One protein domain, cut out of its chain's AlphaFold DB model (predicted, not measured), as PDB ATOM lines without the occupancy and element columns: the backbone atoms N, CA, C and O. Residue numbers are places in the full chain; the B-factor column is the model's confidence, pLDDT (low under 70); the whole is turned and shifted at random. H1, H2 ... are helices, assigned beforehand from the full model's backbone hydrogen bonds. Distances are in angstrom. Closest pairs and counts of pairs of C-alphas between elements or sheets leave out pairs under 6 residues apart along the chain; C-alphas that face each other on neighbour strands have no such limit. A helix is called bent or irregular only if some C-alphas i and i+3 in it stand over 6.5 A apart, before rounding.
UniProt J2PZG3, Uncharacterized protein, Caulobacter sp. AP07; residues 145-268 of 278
ATOM      1  N   PRO A 145     174.186 208.946 231.837       92.06
ATOM      2  CA  PRO A 145     174.919 207.905 231.111       92.06
ATOM      3  C   PRO A 145     174.200 207.387 229.861       92.06
ATOM      4  O   PRO A 145     174.840 207.161 228.841       92.06
ATOM      5  N   LEU A 146     172.868 207.263 229.904       93.12
ATOM      6  CA  LEU A 146     172.070 206.848 228.746       93.12
ATOM      7  C   LEU A 146     172.296 207.757 227.535       93.12
ATOM      8  O   LEU A 146     172.485 207.265 226.427       93.12
ATOM      9  N   ARG A 147     172.337 209.076 227.745       94.19
ATOM     10  CA  ARG A 147     172.555 210.051 226.675       94.19
ATOM     11  C   ARG A 147     173.894 209.816 225.977       94.19
ATOM     12  O   ARG A 147     173.930 209.791 224.750       94.19
ATOM     13  N   ALA A 148     174.955 209.594 226.752       94.19
ATOM     14  CA  ALA A 148     176.297 209.339 226.233       94.19
ATOM     15  C   ALA A 148     176.384 208.011 225.463       94.19
ATOM     16  O   ALA A 148     177.009 207.947 224.402       94.19
ATOM     17  N   GLU A 149     175.729 206.957 225.959       95.00
ATOM     18  CA  GLU A 149     175.702 205.655 225.282       95.00
ATOM     19  C   GLU A 149     174.896 205.697 223.982       95.00
ATOM     20  O   GLU A 149     175.315 205.118 222.980       95.00
ATOM     21  N   LEU A 150     173.786 206.436 223.954       94.75
ATOM     22  CA  LEU A 150     173.003 206.655 222.739       94.75
ATOM     23  C   LEU A 150     173.820 207.390 221.671       94.75
ATOM     24  O   LEU A 150     173.821 206.986 220.513       94.75
ATOM     25  N   GLU A 151     174.589 208.416 222.045       93.38
ATOM     26  CA  GLU A 151     175.504 209.089 221.110       93.38
ATOM     27  C   GLU A 151     176.623 208.172 220.628       93.38
ATOM     28  O   GLU A 151     177.031 208.240 219.467       93.38
ATOM     29  N   ASN A 152     177.128 207.305 221.506       94.00
ATOM     30  CA  ASN A 152     178.106 206.304 221.120       94.00
ATOM     31  C   ASN A 152     177.533 205.333 220.086       94.00
ATOM     32  O   ASN A 152     178.169 205.093 219.059       94.00
ATOM     33  N   LEU A 153     176.315 204.840 220.312       91.75
ATOM     34  CA  LEU A 153     175.608 203.990 219.363       91.75
ATOM     35  C   LEU A 153     175.408 204.694 218.014       91.75
ATOM     36  O   LEU A 153     175.706 204.093 216.983       91.75
ATOM     37  N   GLN A 154     174.996 205.969 218.009       91.00
ATOM     38  CA  GLN A 154     174.883 206.763 216.776       91.00
ATOM     39  C   GLN A 154     176.218 206.823 216.032       91.00
ATOM     40  O   GLN A 154     176.282 206.454 214.864       91.00
ATOM     41  N   ARG A 155     177.316 207.183 216.713       90.19
ATOM     42  CA  ARG A 155     178.654 207.228 216.092       90.19
ATOM     43  C   ARG A 155     179.070 205.883 215.499       90.19
ATOM     44  O   ARG A 155     179.657 205.852 214.417       90.19
ATOM     45  N   VAL A 156     178.808 204.780 216.202       87.12
ATOM     46  CA  VAL A 156     179.107 203.427 215.708       87.12
ATOM     47  C   VAL A 156     178.291 203.129 214.451       87.12
ATOM     48  O   VAL A 156     178.863 202.720 213.443       87.12
ATOM     49  N   ALA A 157     176.989 203.402 214.468       84.00
ATOM     50  CA  ALA A 157     176.113 203.172 213.329       84.00
ATOM     51  C   ALA A 157     176.476 204.038 212.107       84.00
ATOM     52  O   ALA A 157     176.550 203.517 210.995       84.00
ATOM     53  N   THR A 158     176.801 205.323 212.294       83.50
ATOM     54  CA  THR A 158     177.264 206.202 211.204       83.50
ATOM     55  C   THR A 158     178.551 205.669 210.565       83.50
ATOM     56  O   THR A 158     178.683 205.672 209.341       83.50
ATOM     57  N   ARG A 159     179.498 205.165 211.371       81.94
ATOM     58  CA  ARG A 159     180.736 204.546 210.861       81.94
ATOM     59  C   ARG A 159     180.449 203.296 210.035       81.94
ATOM     60  O   ARG A 159     181.072 203.118 208.992       81.94
ATOM     61  N   ILE A 160     179.511 202.456 210.474       76.50
ATOM     62  CA  ILE A 160     179.112 201.256 209.729       76.50
ATOM     63  C   ILE A 160     178.474 201.647 208.390       76.50
ATOM     64  O   ILE A 160     178.889 201.146 207.349       76.50
ATOM     65  N   LYS A 161     177.567 202.631 208.382       76.19
ATOM     66  CA  LYS A 161     176.945 203.146 207.152       76.19
ATOM     67  C   LYS A 161     177.970 203.723 206.163       76.19
ATOM     68  O   LYS A 161     177.840 203.543 204.954       76.19
ATOM     69  N   ALA A 162     179.003 204.412 206.655       73.19
ATOM     70  CA  ALA A 162     180.080 204.943 205.814       73.19
ATOM     71  C   ALA A 162     180.906 203.827 205.148       73.19
ATOM     72  O   ALA A 162     181.251 203.937 203.971       73.19
ATOM     73  N   VAL A 163     181.168 202.739 205.879       68.19
ATOM     74  CA  VAL A 163     181.821 201.530 205.355       68.19
ATOM     75  C   VAL A 163     180.966 200.884 204.261       68.19
ATOM     76  O   VAL A 163     181.477 200.618 203.178       68.19
ATOM     77  N   GLU A 164     179.666 200.693 204.494       66.00
ATOM     78  CA  GLU A 164     178.745 200.117 203.498       66.00
ATOM     79  C   GLU A 164     178.691 200.952 202.210       66.00
ATOM     80  O   GLU A 164     178.756 200.413 201.104       66.00
ATOM     81  N   LYS A 165     178.641 202.284 202.331       65.38
ATOM     82  CA  LYS A 165     178.665 203.186 201.171       65.38
ATOM     83  C   LYS A 165     179.985 203.095 200.394       65.38
ATOM     84  O   LYS A 165     179.958 203.078 199.165       65.38
ATOM     85  N   GLY A 166     181.123 203.012 201.089       59.62
ATOM     86  CA  GLY A 166     182.440 202.825 200.468       59.62
ATOM     87  C   GLY A 166     182.585 201.472 199.760       59.62
ATOM     88  O   GLY A 166     183.137 201.403 198.662       59.62
ATOM     89  N   ALA A 167     182.015 200.411 200.335       55.81
ATOM     90  CA  ALA A 167     181.932 199.097 199.701       55.81
ATOM     91  C   ALA A 167     181.072 199.130 198.427       55.81
ATOM     92  O   ALA A 167     181.499 198.632 197.389       55.81
ATOM     93  N   ASN A 168     179.919 199.803 198.458       50.72
ATOM     94  CA  ASN A 168     179.048 199.930 197.287       50.72
ATOM     95  C   ASN A 168     179.653 200.800 196.169       50.72
ATOM     96  O   ASN A 168     179.445 200.497 194.999       50.72
ATOM     97  N   MET A 169     180.456 201.822 196.496       51.44
ATOM     98  CA  MET A 169     181.240 202.571 195.494       51.44
ATOM     99  C   MET A 169     182.382 201.749 194.872       51.44
ATOM    100  O   MET A 169     182.860 202.086 193.793       51.44
ATOM    101  N   SER A 170     182.811 200.654 195.504       48.03
ATOM    102  CA  SER A 170     183.861 199.776 194.965       48.03
ATOM    103  C   SER A 170     183.352 198.868 193.829       48.03
ATOM    104  O   SER A 170     184.153 198.371 193.041       48.03
ATOM    105  N   ASN A 171     182.028 198.717 193.674       49.28
ATOM    106  CA  ASN A 171     181.410 197.978 192.564       49.28
ATOM    107  C   ASN A 171     181.406 198.747 191.226       49.28
ATOM    108  O   ASN A 171     180.999 198.182 190.215       49.28
ATOM    109  N   SER A 172     181.869 200.006 191.189       52.28
ATOM    110  CA  SER A 172     181.955 200.819 189.963       52.28
ATOM    111  C   SER A 172     183.380 201.017 189.414       52.28
ATOM    112  O   SER A 172     183.583 201.907 188.596       52.28
ATOM    113  N   GLY A 173     184.364 200.190 189.809       49.09
ATOM    114  CA  GLY A 173     185.651 200.089 189.091       49.09
ATOM    115  C   GLY A 173     186.932 200.471 189.848       49.09
ATOM    116  O   GLY A 173     187.824 201.057 189.242       49.09
ATOM    117  N   VAL A 174     187.085 200.130 191.136       45.03
ATOM    118  CA  VAL A 174     188.365 200.324 191.858       45.03
ATOM    119  C   VAL A 174     188.782 199.063 192.631       45.03
ATOM    120  O   VAL A 174     188.030 198.552 193.452       45.03
ATOM    121  N   ASN A 175     190.004 198.598 192.338       39.41
ATOM    122  CA  ASN A 175     190.837 197.547 192.949       39.41
ATOM    123  C   ASN A 175     190.231 196.669 194.066       39.41
ATOM    124  O   ASN A 175     190.023 197.105 195.199       39.41
ATOM    125  N   VAL A 176     190.161 195.359 193.779       45.66
ATOM    126  CA  VAL A 176     189.864 194.228 194.689       45.66
ATOM    127  C   VAL A 176     190.602 194.309 196.039       45.66
ATOM    128  O   VAL A 176     190.097 193.841 197.058       45.66
ATOM    129  N   GLN A 177     191.759 194.969 196.086       40.56
ATOM    130  CA  GLN A 177     192.560 195.164 197.297       40.56
ATOM    131  C   GLN A 177     191.870 196.044 198.365       40.56
ATOM    132  O   GLN A 177     192.061 195.808 199.557       40.56
ATOM    133  N   ASN A 178     191.001 196.986 197.965       41.56
ATOM    134  CA  ASN A 178     190.194 197.801 198.889       41.56
ATOM    135  C   ASN A 178     188.885 197.108 199.310       41.56
ATOM    136  O   ASN A 178     188.382 197.341 200.409       41.56
ATOM    137  N   ALA A 179     188.348 196.207 198.483       40.62
ATOM    138  CA  ALA A 179     187.170 195.412 198.841       40.62
ATOM    139  C   ALA A 179     187.462 194.454 200.017       40.62
ATOM    140  O   ALA A 179     186.619 194.254 200.895       40.62
ATOM    141  N   VAL A 180     188.688 193.922 200.094       42.88
ATOM    142  CA  VAL A 180     189.135 193.050 201.194       42.88
ATOM    143  C   VAL A 180     189.226 193.812 202.524       42.88
ATOM    144  O   VAL A 180     188.770 193.297 203.544       42.88
ATOM    145  N   SER A 181     189.725 195.050 202.546       46.41
ATOM    146  CA  SER A 181     189.813 195.850 203.780       46.41
ATOM    147  C   SER A 181     188.443 196.328 204.290       46.41
ATOM    148  O   SER A 181     188.233 196.405 205.502       46.41
ATOM    149  N   LEU A 182     187.478 196.549 203.391       42.03
ATOM    150  CA  LEU A 182     186.083 196.863 203.728       42.03
ATOM    151  C   LEU A 182     185.312 195.649 204.276       42.03
ATOM    152  O   LEU A 182     184.532 195.799 205.217       42.03
ATOM    153  N   SER A 183     185.584 194.437 203.777       44.59
ATOM    154  CA  SER A 183     184.977 193.200 204.301       44.59
ATOM    155  C   SER A 183     185.349 192.912 205.765       44.59
ATOM    156  O   SER A 183     184.549 192.352 206.508       44.59
ATOM    157  N   GLN A 184     186.514 193.381 206.226       43.69
ATOM    158  CA  GLN A 184     186.949 193.245 207.622       43.69
ATOM    159  C   GLN A 184     186.316 194.276 208.574       43.69
ATOM    160  O   GLN A 184     186.460 194.174 209.794       43.69
ATOM    161  N   ALA A 185     185.615 195.282 208.047       48.03
ATOM    162  CA  ALA A 185     184.875 196.254 208.848       48.03
ATOM    163  C   ALA A 185     183.420 195.828 209.123       48.03
ATOM    164  O   ALA A 185     182.789 196.399 210.013       48.03
ATOM    165  N   PHE A 186     182.912 194.816 208.413       52.25
ATOM    166  CA  PHE A 186     181.553 194.300 208.539       52.25
ATOM    167  C   PHE A 186     181.579 192.885 209.129       52.25
ATOM    168  O   PHE A 186     182.025 191.945 208.480       52.25
ATOM    169  N   ASN A 187     181.100 192.710 210.365       62.19
ATOM    170  CA  ASN A 187     180.940 191.378 210.950       62.19
ATOM    171  C   ASN A 187     179.486 190.903 210.771       62.19
ATOM    172  O   ASN A 187     178.618 191.294 211.558       62.19
ATOM    173  N   PRO A 188     179.190 190.041 209.779       59.66
ATOM    174  CA  PRO A 188     177.829 189.573 209.526       59.66
ATOM    175  C   PRO A 188     177.259 188.758 210.694       59.66
ATOM    176  O   PRO A 188     176.042 188.664 210.838       59.66
ATOM    177  N   VAL A 189     178.108 188.182 211.553       65.06
ATOM    178  CA  VAL A 189     177.665 187.429 212.734       65.06
ATOM    179  C   VAL A 189     177.110 188.372 213.799       65.06
ATOM    180  O   VAL A 189     176.059 188.087 214.362       65.06
ATOM    181  N   ALA A 190     177.752 189.522 214.034       68.56
ATOM    182  CA  ALA A 190     177.264 190.522 214.986       68.56
ATOM    183  C   ALA A 190     175.865 191.035 214.604       68.56
ATOM    184  O   ALA A 190     174.977 191.107 215.452       68.56
ATOM    185  N   TRP A 191     175.639 191.303 213.314       65.25
ATOM    186  CA  TRP A 191     174.330 191.724 212.810       65.25
ATOM    187  C   TRP A 191     173.282 190.615 212.824       65.25
ATOM    188  O   TRP A 191     172.123 190.901 213.107       65.25
ATOM    189  N   LYS A 192     173.660 189.354 212.578       67.81
ATOM    190  CA  LYS A 192     172.746 188.212 212.745       67.81
ATOM    191  C   LYS A 192     172.316 188.037 214.198       67.81
ATOM    192  O   LYS A 192     171.132 187.834 214.446       67.81
ATOM    193  N   VAL A 193     173.251 188.162 215.145       69.50
ATOM    194  CA  VAL A 193     172.933 188.140 216.579       69.50
ATOM    195  C   VAL A 193     171.956 189.267 216.895       69.50
ATOM    196  O   VAL A 193     170.858 188.981 217.354       69.50
ATOM    197  N   LEU A 194     172.276 190.517 216.546       74.75
ATOM    198  CA  LEU A 194     171.387 191.661 216.783       74.75
ATOM    199  C   LEU A 194     170.012 191.521 216.109       74.75
ATOM    200  O   LEU A 194     168.998 191.816 216.729       74.75
ATOM    201  N   GLY A 195     169.966 191.059 214.859       71.19
ATOM    202  CA  GLY A 195     168.727 190.897 214.092       71.19
ATOM    203  C   GLY A 195     167.834 189.759 214.585       71.19
ATOM    204  O   GLY A 195     166.642 189.757 214.305       71.19
ATOM    205  N   SER A 196     168.387 188.803 215.334       68.38
ATOM    206  CA  SER A 196     167.619 187.721 215.958       68.38
ATOM    207  C   SER A 196     167.023 188.089 217.321       68.38
ATOM    208  O   SER A 196     166.261 187.307 217.890       68.38
ATOM    209  N   MET A 197     167.364 189.262 217.861       72.56
ATOM    210  CA  MET A 197     166.920 189.696 219.182       72.56
ATOM    211  C   MET A 197     165.579 190.424 219.104       72.56
ATOM    212  O   MET A 197     165.389 191.325 218.288       72.56
ATOM    213  N   ALA A 198     164.672 190.095 220.024       71.75
ATOM    214  CA  ALA A 198     163.443 190.850 220.253       71.75
ATOM    215  C   ALA A 198     163.748 192.106 221.087       71.75
ATOM    216  O   ALA A 198     163.502 192.153 222.292       71.75
ATOM    217  N   LEU A 199     164.363 193.108 220.458       81.56
ATOM    218  CA  LEU A 199     164.633 194.390 221.107       81.56
ATOM    219  C   LEU A 199     163.332 195.172 221.322       81.56
ATOM    220  O   LEU A 199     162.365 195.014 220.579       81.56
ATOM    221  N   SER A 200     163.321 196.029 222.339       84.88
ATOM    222  CA  SER A 200     162.179 196.877 222.680       84.88
ATOM    223  C   SER A 200     162.627 198.297 223.002       84.88
ATOM    224  O   SER A 200     163.798 198.551 223.317       84.88
ATOM    225  N   GLY A 201     161.674 199.227 222.971       86.12
ATOM    226  CA  GLY A 201     161.911 200.603 223.385       86.12
ATOM    227  C   GLY A 201     162.385 200.719 224.834       86.12
ATOM    228  O   GLY A 201     163.294 201.495 225.115       86.12
ATOM    229  N   GLU A 202     161.863 199.880 225.730       87.44
ATOM    230  CA  GLU A 202     162.304 199.796 227.128       87.44
ATOM    231  C   GLU A 202     163.766 199.340 227.244       87.44
ATOM    232  O   GLU A 202     164.547 199.907 228.004       87.44
ATOM    233  N   ALA A 203     164.193 198.363 226.440       86.56
ATOM    234  CA  ALA A 203     165.588 197.937 226.447       86.56
ATOM    235  C   ALA A 203     166.525 199.089 226.026       86.56
ATOM    236  O   ALA A 203     167.613 199.250 226.580       86.56
ATOM    237  N   MET A 204     166.094 199.930 225.082       90.50
ATOM    238  CA  MET A 204     166.862 201.078 224.591       90.50
ATOM    239  C   MET A 204     166.874 202.284 225.547       90.50
ATOM    240  O   MET A 204     167.670 203.200 225.336       90.50
ATOM    241  N   THR A 205     166.063 202.300 226.611       90.94
ATOM    242  CA  THR A 205     166.184 203.303 227.686       90.94
ATOM    243  C   THR A 205     167.203 202.894 228.758       90.94
ATOM    244  O   THR A 205     167.446 203.646 229.702       90.94
ATOM    245  N   ASN A 206     167.873 201.744 228.607       90.00
ATOM    246  CA  ASN A 206     168.905 201.284 229.531       90.00
ATOM    247  C   ASN A 206     170.332 201.507 228.977       90.00
ATOM    248  O   ASN A 206     170.688 200.941 227.939       90.00
ATOM    249  N   PRO A 207     171.215 202.246 229.682       92.38
ATOM    250  CA  PRO A 207     172.566 202.536 229.196       92.38
ATOM    251  C   PRO A 207     173.422 201.281 228.994       92.38
ATOM    252  O   PRO A 207     174.238 201.237 228.078       92.38
ATOM    253  N   ALA A 208     173.258 200.251 229.828       90.00
ATOM    254  CA  ALA A 208     174.057 199.035 229.717       90.00
ATOM    255  C   ALA A 208     173.684 198.223 228.468       90.00
ATOM    256  O   ALA A 208     174.573 197.693 227.800       90.00
ATOM    257  N   VAL A 209     172.393 198.185 228.125       88.94
ATOM    258  CA  VAL A 209     171.901 197.557 226.892       88.94
ATOM    259  C   VAL A 209     172.435 198.312 225.676       88.94
ATOM    260  O   VAL A 209     173.065 197.711 224.809       88.94
ATOM    261  N   VAL A 210     172.256 199.637 225.635       91.81
ATOM    262  CA  VAL A 210     172.714 200.482 224.517       91.81
ATOM    263  C   VAL A 210     174.227 200.361 224.314       91.81
ATOM    264  O   VAL A 210     174.688 200.156 223.189       91.81
ATOM    265  N   ARG A 211     175.005 200.402 225.403       91.62
ATOM    266  CA  ARG A 211     176.457 200.186 225.372       91.62
ATOM    267  C   ARG A 211     176.811 198.828 224.783       91.62
ATOM    268  O   ARG A 211     177.728 198.721 223.969       91.62
ATOM    269  N   TRP A 212     176.118 197.775 225.211       88.69
ATOM    270  CA  TRP A 212     176.364 196.435 224.699       88.69
ATOM    271  C   TRP A 212     176.080 196.344 223.196       88.69
ATOM    272  O   TRP A 212     176.916 195.817 222.461       88.69
ATOM    273  N   ILE A 213     174.981 196.941 222.723       88.44
ATOM    274  CA  ILE A 213     174.651 197.005 221.291       88.44
ATOM    275  C   ILE A 213     175.741 197.758 220.520       88.44
ATOM    276  O   ILE A 213     176.206 197.287 219.483       88.44
ATOM    277  N   ALA A 214     176.217 198.896 221.028       89.69
ATOM    278  CA  ALA A 214     177.317 199.629 220.401       89.69
ATOM    279  C   ALA A 214     178.617 198.796 220.338       89.69
ATOM    280  O   ALA A 214     179.321 198.787 219.324       89.69
ATOM    281  N   ASN A 215     178.920 198.041 221.398       87.81
ATOM    282  CA  ASN A 215     180.099 197.177 221.468       87.81
ATOM    283  C   ASN A 215     180.024 195.989 220.502       87.81
ATOM    284  O   ASN A 215     181.012 195.688 219.836       87.81
ATOM    285  N   ILE A 216     178.879 195.311 220.398       84.88
ATOM    286  CA  ILE A 216     178.735 194.193 219.455       84.88
ATOM    287  C   ILE A 216     178.704 194.692 218.004       84.88
ATOM    288  O   ILE A 216     179.318 194.076 217.140       84.88
ATOM    289  N   SER A 217     178.109 195.862 217.749       81.94
ATOM    290  CA  SER A 217     178.081 196.489 216.417       81.94
ATOM    291  C   SER A 217     179.481 196.888 215.932       81.94
ATOM    292  O   SER A 217     179.751 196.914 214.736       81.94
ATOM    293  N   SER A 218     180.398 197.177 216.858       81.50
ATOM    294  CA  SER A 218     181.800 197.485 216.557       81.50
ATOM    295  C   SER A 218     182.728 196.261 216.584       81.50
ATOM    296  O   SER A 218     183.910 196.389 216.256       81.50
ATOM    297  N   ALA A 219     182.226 195.069 216.929       82.38
ATOM    298  CA  ALA A 219     183.028 193.854 217.028       82.38
ATOM    299  C   ALA A 219     183.383 193.291 215.642       82.38
ATOM    300  O   ALA A 219     182.582 192.616 214.998       82.38
ATOM    301  N   ARG A 220     184.626 193.514 215.204       74.62
ATOM    302  CA  ARG A 220     185.117 193.096 213.875       74.62
ATOM    303  C   ARG A 220     185.686 191.681 213.814       74.62
ATOM    304  O   ARG A 220     185.852 191.141 212.729       74.62
ATOM    305  N   THR A 221     185.981 191.070 214.961       77.25
ATOM    306  CA  THR A 221     186.579 189.729 215.033       77.25
ATOM    307  C   THR A 221     185.714 188.773 215.859       77.25
ATOM    308  O   THR A 221     184.997 189.219 216.762       77.25
ATOM    309  N   PRO A 222     185.802 187.449 215.622       75.31
ATOM    310  CA  PRO A 222     185.133 186.452 216.462       75.31
ATOM    311  C   PRO A 222     185.531 186.542 217.942       75.31
ATOM    312  O   PRO A 222     184.693 186.356 218.824       75.31
ATOM    313  N   ALA A 223     186.792 186.885 218.226       80.31
ATOM    314  CA  ALA A 223     187.281 187.098 219.588       80.31
ATOM    315  C   ALA A 223     186.630 188.328 220.245       80.31
ATOM    316  O   ALA A 223     186.169 188.248 221.385       80.31
ATOM    317  N   ALA A 224     186.519 189.448 219.521       82.25
ATOM    318  CA  ALA A 224     185.838 190.646 220.013       82.25
ATOM    319  C   ALA A 224     184.343 190.393 220.264       82.25
ATOM    320  O   ALA A 224     183.808 190.840 221.280       82.25
ATOM    321  N   LEU A 225     183.689 189.631 219.380       79.94
ATOM    322  CA  LEU A 225     182.296 189.209 219.536       79.94
ATOM    323  C   LEU A 225     182.119 188.327 220.781       79.94
ATOM    324  O   LEU A 225     181.277 188.617 221.628       79.94
ATOM    325  N   SER A 226     182.959 187.303 220.937       81.31
ATOM    326  CA  SER A 226     182.925 186.400 222.096       81.31
ATOM    327  C   SER A 226     183.176 187.154 223.405       81.31
ATOM    328  O   SER A 226     182.490 186.927 224.398       81.31
ATOM    329  N   SER A 227     184.100 188.118 223.393       86.00
ATOM    330  CA  SER A 227     184.356 189.006 224.528       86.00
ATOM    331  C   SER A 227     183.146 189.893 224.855       86.00
ATOM    332  O   SER A 227     182.801 190.054 226.025       86.00
ATOM    333  N   ALA A 228     182.457 190.443 223.847       85.31
ATOM    334  CA  ALA A 228     181.247 191.241 224.049       85.31
ATOM    335  C   ALA A 228     180.095 190.420 224.653       85.31
ATOM    336  O   ALA A 228     179.411 190.910 225.553       85.31
ATOM    337  N   ILE A 229     179.915 189.172 224.212       84.25
ATOM    338  CA  ILE A 229     178.931 188.235 224.776       84.25
ATOM    339  C   ILE A 229     179.320 187.850 226.213       84.25
ATOM    340  O   ILE A 229     178.492 187.925 227.118       84.25
ATOM    341  N   GLY A 230     180.592 187.525 226.463       85.50
ATOM    342  CA  GLY A 230     181.083 187.195 227.804       85.50
ATOM    343  C   GLY A 230     180.886 188.336 228.809       85.50
ATOM    344  O   GLY A 230     180.430 188.104 229.928       85.50
ATOM    345  N   ARG A 231     181.144 189.585 228.393       86.88
ATOM    346  CA  ARG A 231     180.874 190.778 229.213       86.88
ATOM    347  C   ARG A 231     179.389 190.963 229.512       86.88
ATOM    348  O   ARG A 231     179.063 191.353 230.629       86.88
ATOM    349  N   LEU A 232     178.503 190.680 228.553       86.81
ATOM    350  CA  LEU A 232     177.058 190.729 228.788       86.81
ATOM    351  C   LEU A 232     176.634 189.712 229.840       86.81
ATOM    352  O   LEU A 232     175.980 190.085 230.807       86.81
ATOM    353  N   ASN A 233     177.063 188.459 229.690       85.62
ATOM    354  CA  ASN A 233     176.720 187.393 230.628       85.62
ATOM    355  C   ASN A 233     177.253 187.688 232.035       85.62
ATOM    356  O   ASN A 233     176.560 187.456 233.021       85.62
ATOM    357  N   ALA A 234     178.461 188.249 232.147       86.75
ATOM    358  CA  ALA A 234     179.006 188.688 233.428       86.75
ATOM    359  C   ALA A 234     178.197 189.847 234.037       86.75
ATOM    360  O   ALA A 234     177.892 189.820 235.226       86.75
ATOM    361  N   ALA A 235     177.816 190.841 233.230       85.88
ATOM    362  CA  ALA A 235     177.032 191.983 233.692       85.88
ATOM    363  C   ALA A 235     175.592 191.599 234.076       85.88
ATOM    364  O   ALA A 235     175.055 192.142 235.040       85.88
ATOM    365  N   ALA A 236     174.984 190.638 233.375       88.38
ATOM    366  CA  ALA A 236     173.636 190.143 233.646       88.38
ATOM    367  C   ALA A 236     173.497 189.493 235.026       88.38
ATOM    368  O   ALA A 236     172.438 189.605 235.639       88.38
ATOM    369  N   LYS A 237     174.578 188.919 235.576       88.19
ATOM    370  CA  LYS A 237     174.588 188.375 236.948       88.19
ATOM    371  C   LYS A 237     174.239 189.419 238.009       88.19
ATOM    372  O   LYS A 237     173.661 189.072 239.029       88.19
ATOM    373  N   ASN A 238     174.570 190.684 237.751       86.56
ATOM    374  CA  ASN A 238     174.399 191.784 238.702       86.56
ATOM    375  C   ASN A 238     173.407 192.849 238.206       86.56
ATOM    376  O   ASN A 238     173.213 193.865 238.869       86.56
ATOM    377  N   ASN A 239     172.794 192.657 237.034       81.06
ATOM    378  CA  ASN A 239     171.879 193.622 236.434       81.06
ATOM    379  C   ASN A 239     170.699 192.906 235.770       81.06
ATOM    380  O   ASN A 239     170.812 192.386 234.658       81.06
ATOM    381  N   ARG A 240     169.542 192.951 236.438       79.62
ATOM    382  CA  ARG A 240     168.304 192.298 235.989       79.62
ATOM    383  C   ARG A 240     167.861 192.736 234.589       79.62
ATOM    384  O   ARG A 240     167.321 191.922 233.850       79.62
ATOM    385  N   HIS A 241     168.132 193.979 234.192       76.81
ATOM    386  CA  HIS A 241     167.757 194.485 232.866       76.81
ATOM    387  C   HIS A 241     168.567 193.857 231.725       76.81
ATOM    388  O   HIS A 241     168.174 193.943 230.566       76.81
ATOM    389  N   LEU A 242     169.702 193.225 232.037       80.94
ATOM    390  CA  LEU A 242     170.535 192.527 231.062       80.94
ATOM    391  C   LEU A 242     170.242 191.027 230.996       80.94
ATOM    392  O   LEU A 242     170.753 190.380 230.090       80.94
ATOM    393  N   VAL A 243     169.439 190.473 231.909       83.69
ATOM    394  CA  VAL A 243     169.138 189.030 231.947       83.69
ATOM    395  C   VAL A 243     168.413 188.601 230.678       83.69
ATOM    396  O   VAL A 243     168.922 187.757 229.948       83.69
ATOM    397  N   ALA A 244     167.308 189.271 230.339       77.62
ATOM    398  CA  ALA A 244     166.562 188.983 229.114       77.62
ATOM    399  C   ALA A 244     167.425 189.175 227.851       77.62
ATOM    400  O   ALA A 244     167.324 188.418 226.887       77.62
ATOM    401  N   LEU A 245     168.325 190.167 227.871       80.50
ATOM    402  CA  LEU A 245     169.269 190.407 226.780       80.50
ATOM    403  C   LEU A 245     170.280 189.258 226.649       80.50
ATOM    404  O   LEU A 245     170.533 188.784 225.546       80.50
ATOM    405  N   ALA A 246     170.851 188.806 227.765       83.56
ATOM    406  CA  ALA A 246     171.815 187.712 227.818       83.56
ATOM    407  C   ALA A 246     171.196 186.379 227.373       83.56
ATOM    408  O   ALA A 246     171.823 185.632 226.620       83.56
ATOM    409  N   GLU A 247     169.954 186.109 227.774       80.31
ATOM    410  CA  GLU A 247     169.186 184.943 227.332       80.31
ATOM    411  C   GLU A 247     168.944 184.976 225.820       80.31
ATOM    412  O   GLU A 247     169.291 184.024 225.119       80.31
ATOM    413  N   ALA A 248     168.449 186.102 225.291       74.94
ATOM    414  CA  ALA A 248     168.219 186.264 223.856       74.94
ATOM    415  C   ALA A 248     169.505 186.065 223.036       74.94
ATOM    416  O   ALA A 248     169.494 185.392 222.004       74.94
ATOM    417  N   VAL A 249     170.632 186.606 223.511       79.19
ATOM    418  CA  VAL A 249     171.944 186.448 222.866       79.19
ATOM    419  C   VAL A 249     172.437 185.007 222.923       79.19
ATOM    420  O   VAL A 249     173.013 184.523 221.948       79.19
ATOM    421  N   SER A 250     172.204 184.309 224.034       78.31
ATOM    422  CA  SER A 250     172.589 182.904 224.183       78.31
ATOM    423  C   SER A 250     171.836 182.034 223.174       78.31
ATOM    424  O   SER A 250     172.479 181.345 222.380       78.31
ATOM    425  N   ILE A 251     170.511 182.194 223.082       75.62
ATOM    426  CA  ILE A 251     169.655 181.498 222.103       75.62
ATOM    427  C   ILE A 251     170.100 181.798 220.663       75.62
ATOM    428  O   ILE A 251     170.223 180.899 219.830       75.62
ATOM    429  N   ALA A 252     170.363 183.070 220.353       71.06
ATOM    430  CA  ALA A 252     170.848 183.489 219.040       71.06
ATOM    431  C   ALA A 252     172.187 182.830 218.677       71.06
ATOM    432  O   ALA A 252     172.387 182.377 217.546       71.06
ATOM    433  N   SER A 253     173.106 182.765 219.643       69.81
ATOM    434  CA  SER A 253     174.427 182.175 219.449       69.81
ATOM    435  C   SER A 253     174.353 180.668 219.184       69.81
ATOM    436  O   SER A 253     175.048 180.182 218.291       69.81
ATOM    437  N   GLU A 254     173.463 179.948 219.867       72.69
ATOM    438  CA  GLU A 254     173.232 178.514 219.662       72.69
ATOM    439  C   GLU A 254     172.677 178.236 218.264       72.69
ATOM    440  O   GLU A 254     173.285 177.478 217.507       72.69
ATOM    441  N   LYS A 255     171.621 178.953 217.858       70.12
ATOM    442  CA  LYS A 255     171.053 178.844 216.502       70.12
ATOM    443  C   LYS A 255     172.080 179.144 215.412       70.12
ATOM    444  O   LYS A 255     172.098 178.504 214.362       70.12
ATOM    445  N   SER A 256     172.959 180.121 215.646       65.00
ATOM    446  CA  SER A 256     174.017 180.456 214.691       65.00
ATOM    447  C   SER A 256     175.048 179.332 214.532       65.00
ATOM    448  O   SER A 256     175.522 179.106 213.419       65.00
ATOM    449  N   ARG A 257     175.369 178.602 215.613       70.38
ATOM    450  CA  ARG A 257     176.274 177.442 215.574       70.38
ATOM    451  C   ARG A 257     175.641 176.284 214.816       70.38
ATOM    452  O   ARG A 257     176.290 175.727 213.937       70.38
ATOM    453  N   GLU A 258     174.376 175.988 215.097       72.25
ATOM    454  CA  GLU A 258     173.617 174.939 214.410       72.25
ATOM    455  C   GLU A 258     173.563 175.182 212.893       72.25
ATOM    456  O   GLU A 258     173.880 174.292 212.107       72.25
ATOM    457  N   TYR A 259     173.292 176.422 212.469       66.69
ATOM    458  CA  TYR A 259     173.317 176.797 211.052       66.69
ATOM    459  C   TYR A 259     174.691 176.588 210.400       66.69
ATOM    460  O   TYR A 259     174.776 176.136 209.260       66.69
ATOM    461  N   VAL A 260     175.785 176.929 211.089       68.62
ATOM    462  CA  VAL A 260     177.143 176.746 210.548       68.62
ATOM    463  C   VAL A 260     177.476 175.264 210.379       68.62
ATOM    464  O   VAL A 260     178.063 174.895 209.361       68.62
ATOM    465  N   GLU A 261     177.090 174.419 211.333       72.44
ATOM    466  CA  GLU A 261     177.311 172.972 211.250       72.44
ATOM    467  C   GLU A 261     176.447 172.320 210.157       72.44
ATOM    468  O   GLU A 261     176.970 171.535 209.366       72.44
ATOM    469  N   ASP A 262     175.184 172.731 209.993       70.75
ATOM    470  CA  ASP A 262     174.326 172.298 208.878       70.75
ATOM    471  C   ASP A 262     174.909 172.698 207.506       70.75
ATOM    472  O   ASP A 262     174.951 171.899 206.568       70.75
ATOM    473  N   GLN A 263     175.447 173.916 207.379       70.94
ATOM    474  CA  GLN A 263     176.109 174.360 206.146       70.94
ATOM    475  C   GLN A 263     177.403 173.588 205.858       70.94
ATOM    476  O   GLN A 263     177.686 173.285 204.695       70.94
ATOM    477  N   LYS A 264     178.195 173.251 206.884       71.75
ATOM    478  CA  LYS A 264     179.367 172.378 206.719       71.75
ATOM    479  C   LYS A 264     178.948 170.983 206.268       71.75
ATOM    480  O   LYS A 264     179.509 170.489 205.296       71.75
ATOM    481  N   ALA A 265     177.939 170.391 206.906       71.19
ATOM    482  CA  ALA A 265     177.419 169.078 206.541       71.19
ATOM    483  C   ALA A 265     176.936 169.050 205.081       71.19
ATOM    484  O   ALA A 265     177.309 168.156 204.325       71.19
ATOM    485  N   LYS A 266     176.211 170.085 204.637       73.88
ATOM    486  CA  LYS A 266     175.767 170.233 203.238       73.88
ATOM    487  C   LYS A 266     176.914 170.414 202.244       73.88
ATOM    488  O   LYS A 266     176.824 169.913 201.129       73.88
ATOM    489  N   ARG A 267     177.999 171.096 202.626       65.56
ATOM    490  CA  ARG A 267     179.204 171.225 201.782       65.56
ATOM    491  C   ARG A 267     179.998 169.926 201.677       65.56
ATOM    492  O   ARG A 267     180.576 169.676 200.629       65.56
ATOM    493  N   ILE A 268     180.019 169.118 202.735       67.75
ATOM    494  CA  ILE A 268     180.666 167.797 202.744       67.75
ATOM    495  C   ILE A 268     179.820 166.776 201.962       67.75
ATOM    496  O   ILE A 268     180.370 165.899 201.307       67.75
TER     497      ILE A 268
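Overview. This is residues 145 to 268 of the 278 residues of an uncharacterized protein of Caulobacter sp. AP07 (UniProt J2PZG3). The longest helix, H7, and the nearly as long H1 lie on opposite sides of a small core of the shorter helices H5, H6 and H3, and residues 257 to 268 of H7 stick out. H2 folds back along the later part of H1, and H4 is a short turn at the corner before H5. The printed part has 124 residues with seven named helices, H1 to H7 in chain order, and no named strand: all helix. It is only just compact, close to loose, with a radius of gyration of the C-alphas of 16.4 A, and flat, spanning 50 by 42 by 23 A.

Along the chain. H7, residues 240 to 268, is 43.1 A long and ends at C-alpha 268 (180.666, 167.797, 202.744); it is irregular, but only just: C-alphas 241 and 244 are 6.8 A apart. H1, residues 145 to 172, is 42.3 A long and begins at C-alpha 145 (174.919, 207.905, 231.111). H6 is residues 222 to 236, 21.0 A, and H5 residues 207 to 217, 15.2 A. H2 is residues 176 to 183, H3 residues 188 to 195 and H4 residues 201 to 204.

Arrangement. H5 is the hub, touching five helices. H7 touches H5 with residues 241 to 245 alone, closest at the C-alphas of Val 209 and Leu 242, 6.7 A. H6 and H7 form a hairpin at a shallow tilt of 31 degrees, closest C-alphas Ala 236 and Leu 242, 4.7 A. H5 and H6 form another, at 13 degrees, closest C-alphas Ile 216 and Ala 228, 6.0 A. H3 touches H7 at a steep tilt of 46 degrees, closest C-alphas Val 193 and Ala 252, 5.7 A. H1 touches H5 with residues 145 to 157 alone, the same way at 17 degrees, closest C-alphas Leu 146 and Pro 207, 4.4 A. H1 and H2 form a hairpin, closest C-alphas Ala 167 and Leu 182, 6.2 A. H4 and H5 only just touch, only at the corner, with 3 pairs of C-alphas within 8 A, the closest Met 204 and Val 210, 5.9 A. H1 and H7 are apart. Every O i to N i+4 pair is within hydrogen-bond range in H3, H5 and H6, against 22 of 24 in H1, 3 of 4 in H2 and 23 of 25 in H7; H4 is too short for such a pair.

Size, cuts and confidence. The two C-alphas farthest apart, those of Gly 173 and Asn 238, are 51.5 A apart. The printed part has no cut, and its six links are tight. Mean pLDDT of the printed part is 74.5; 38 residues are under 70, among them residues 163 to 193.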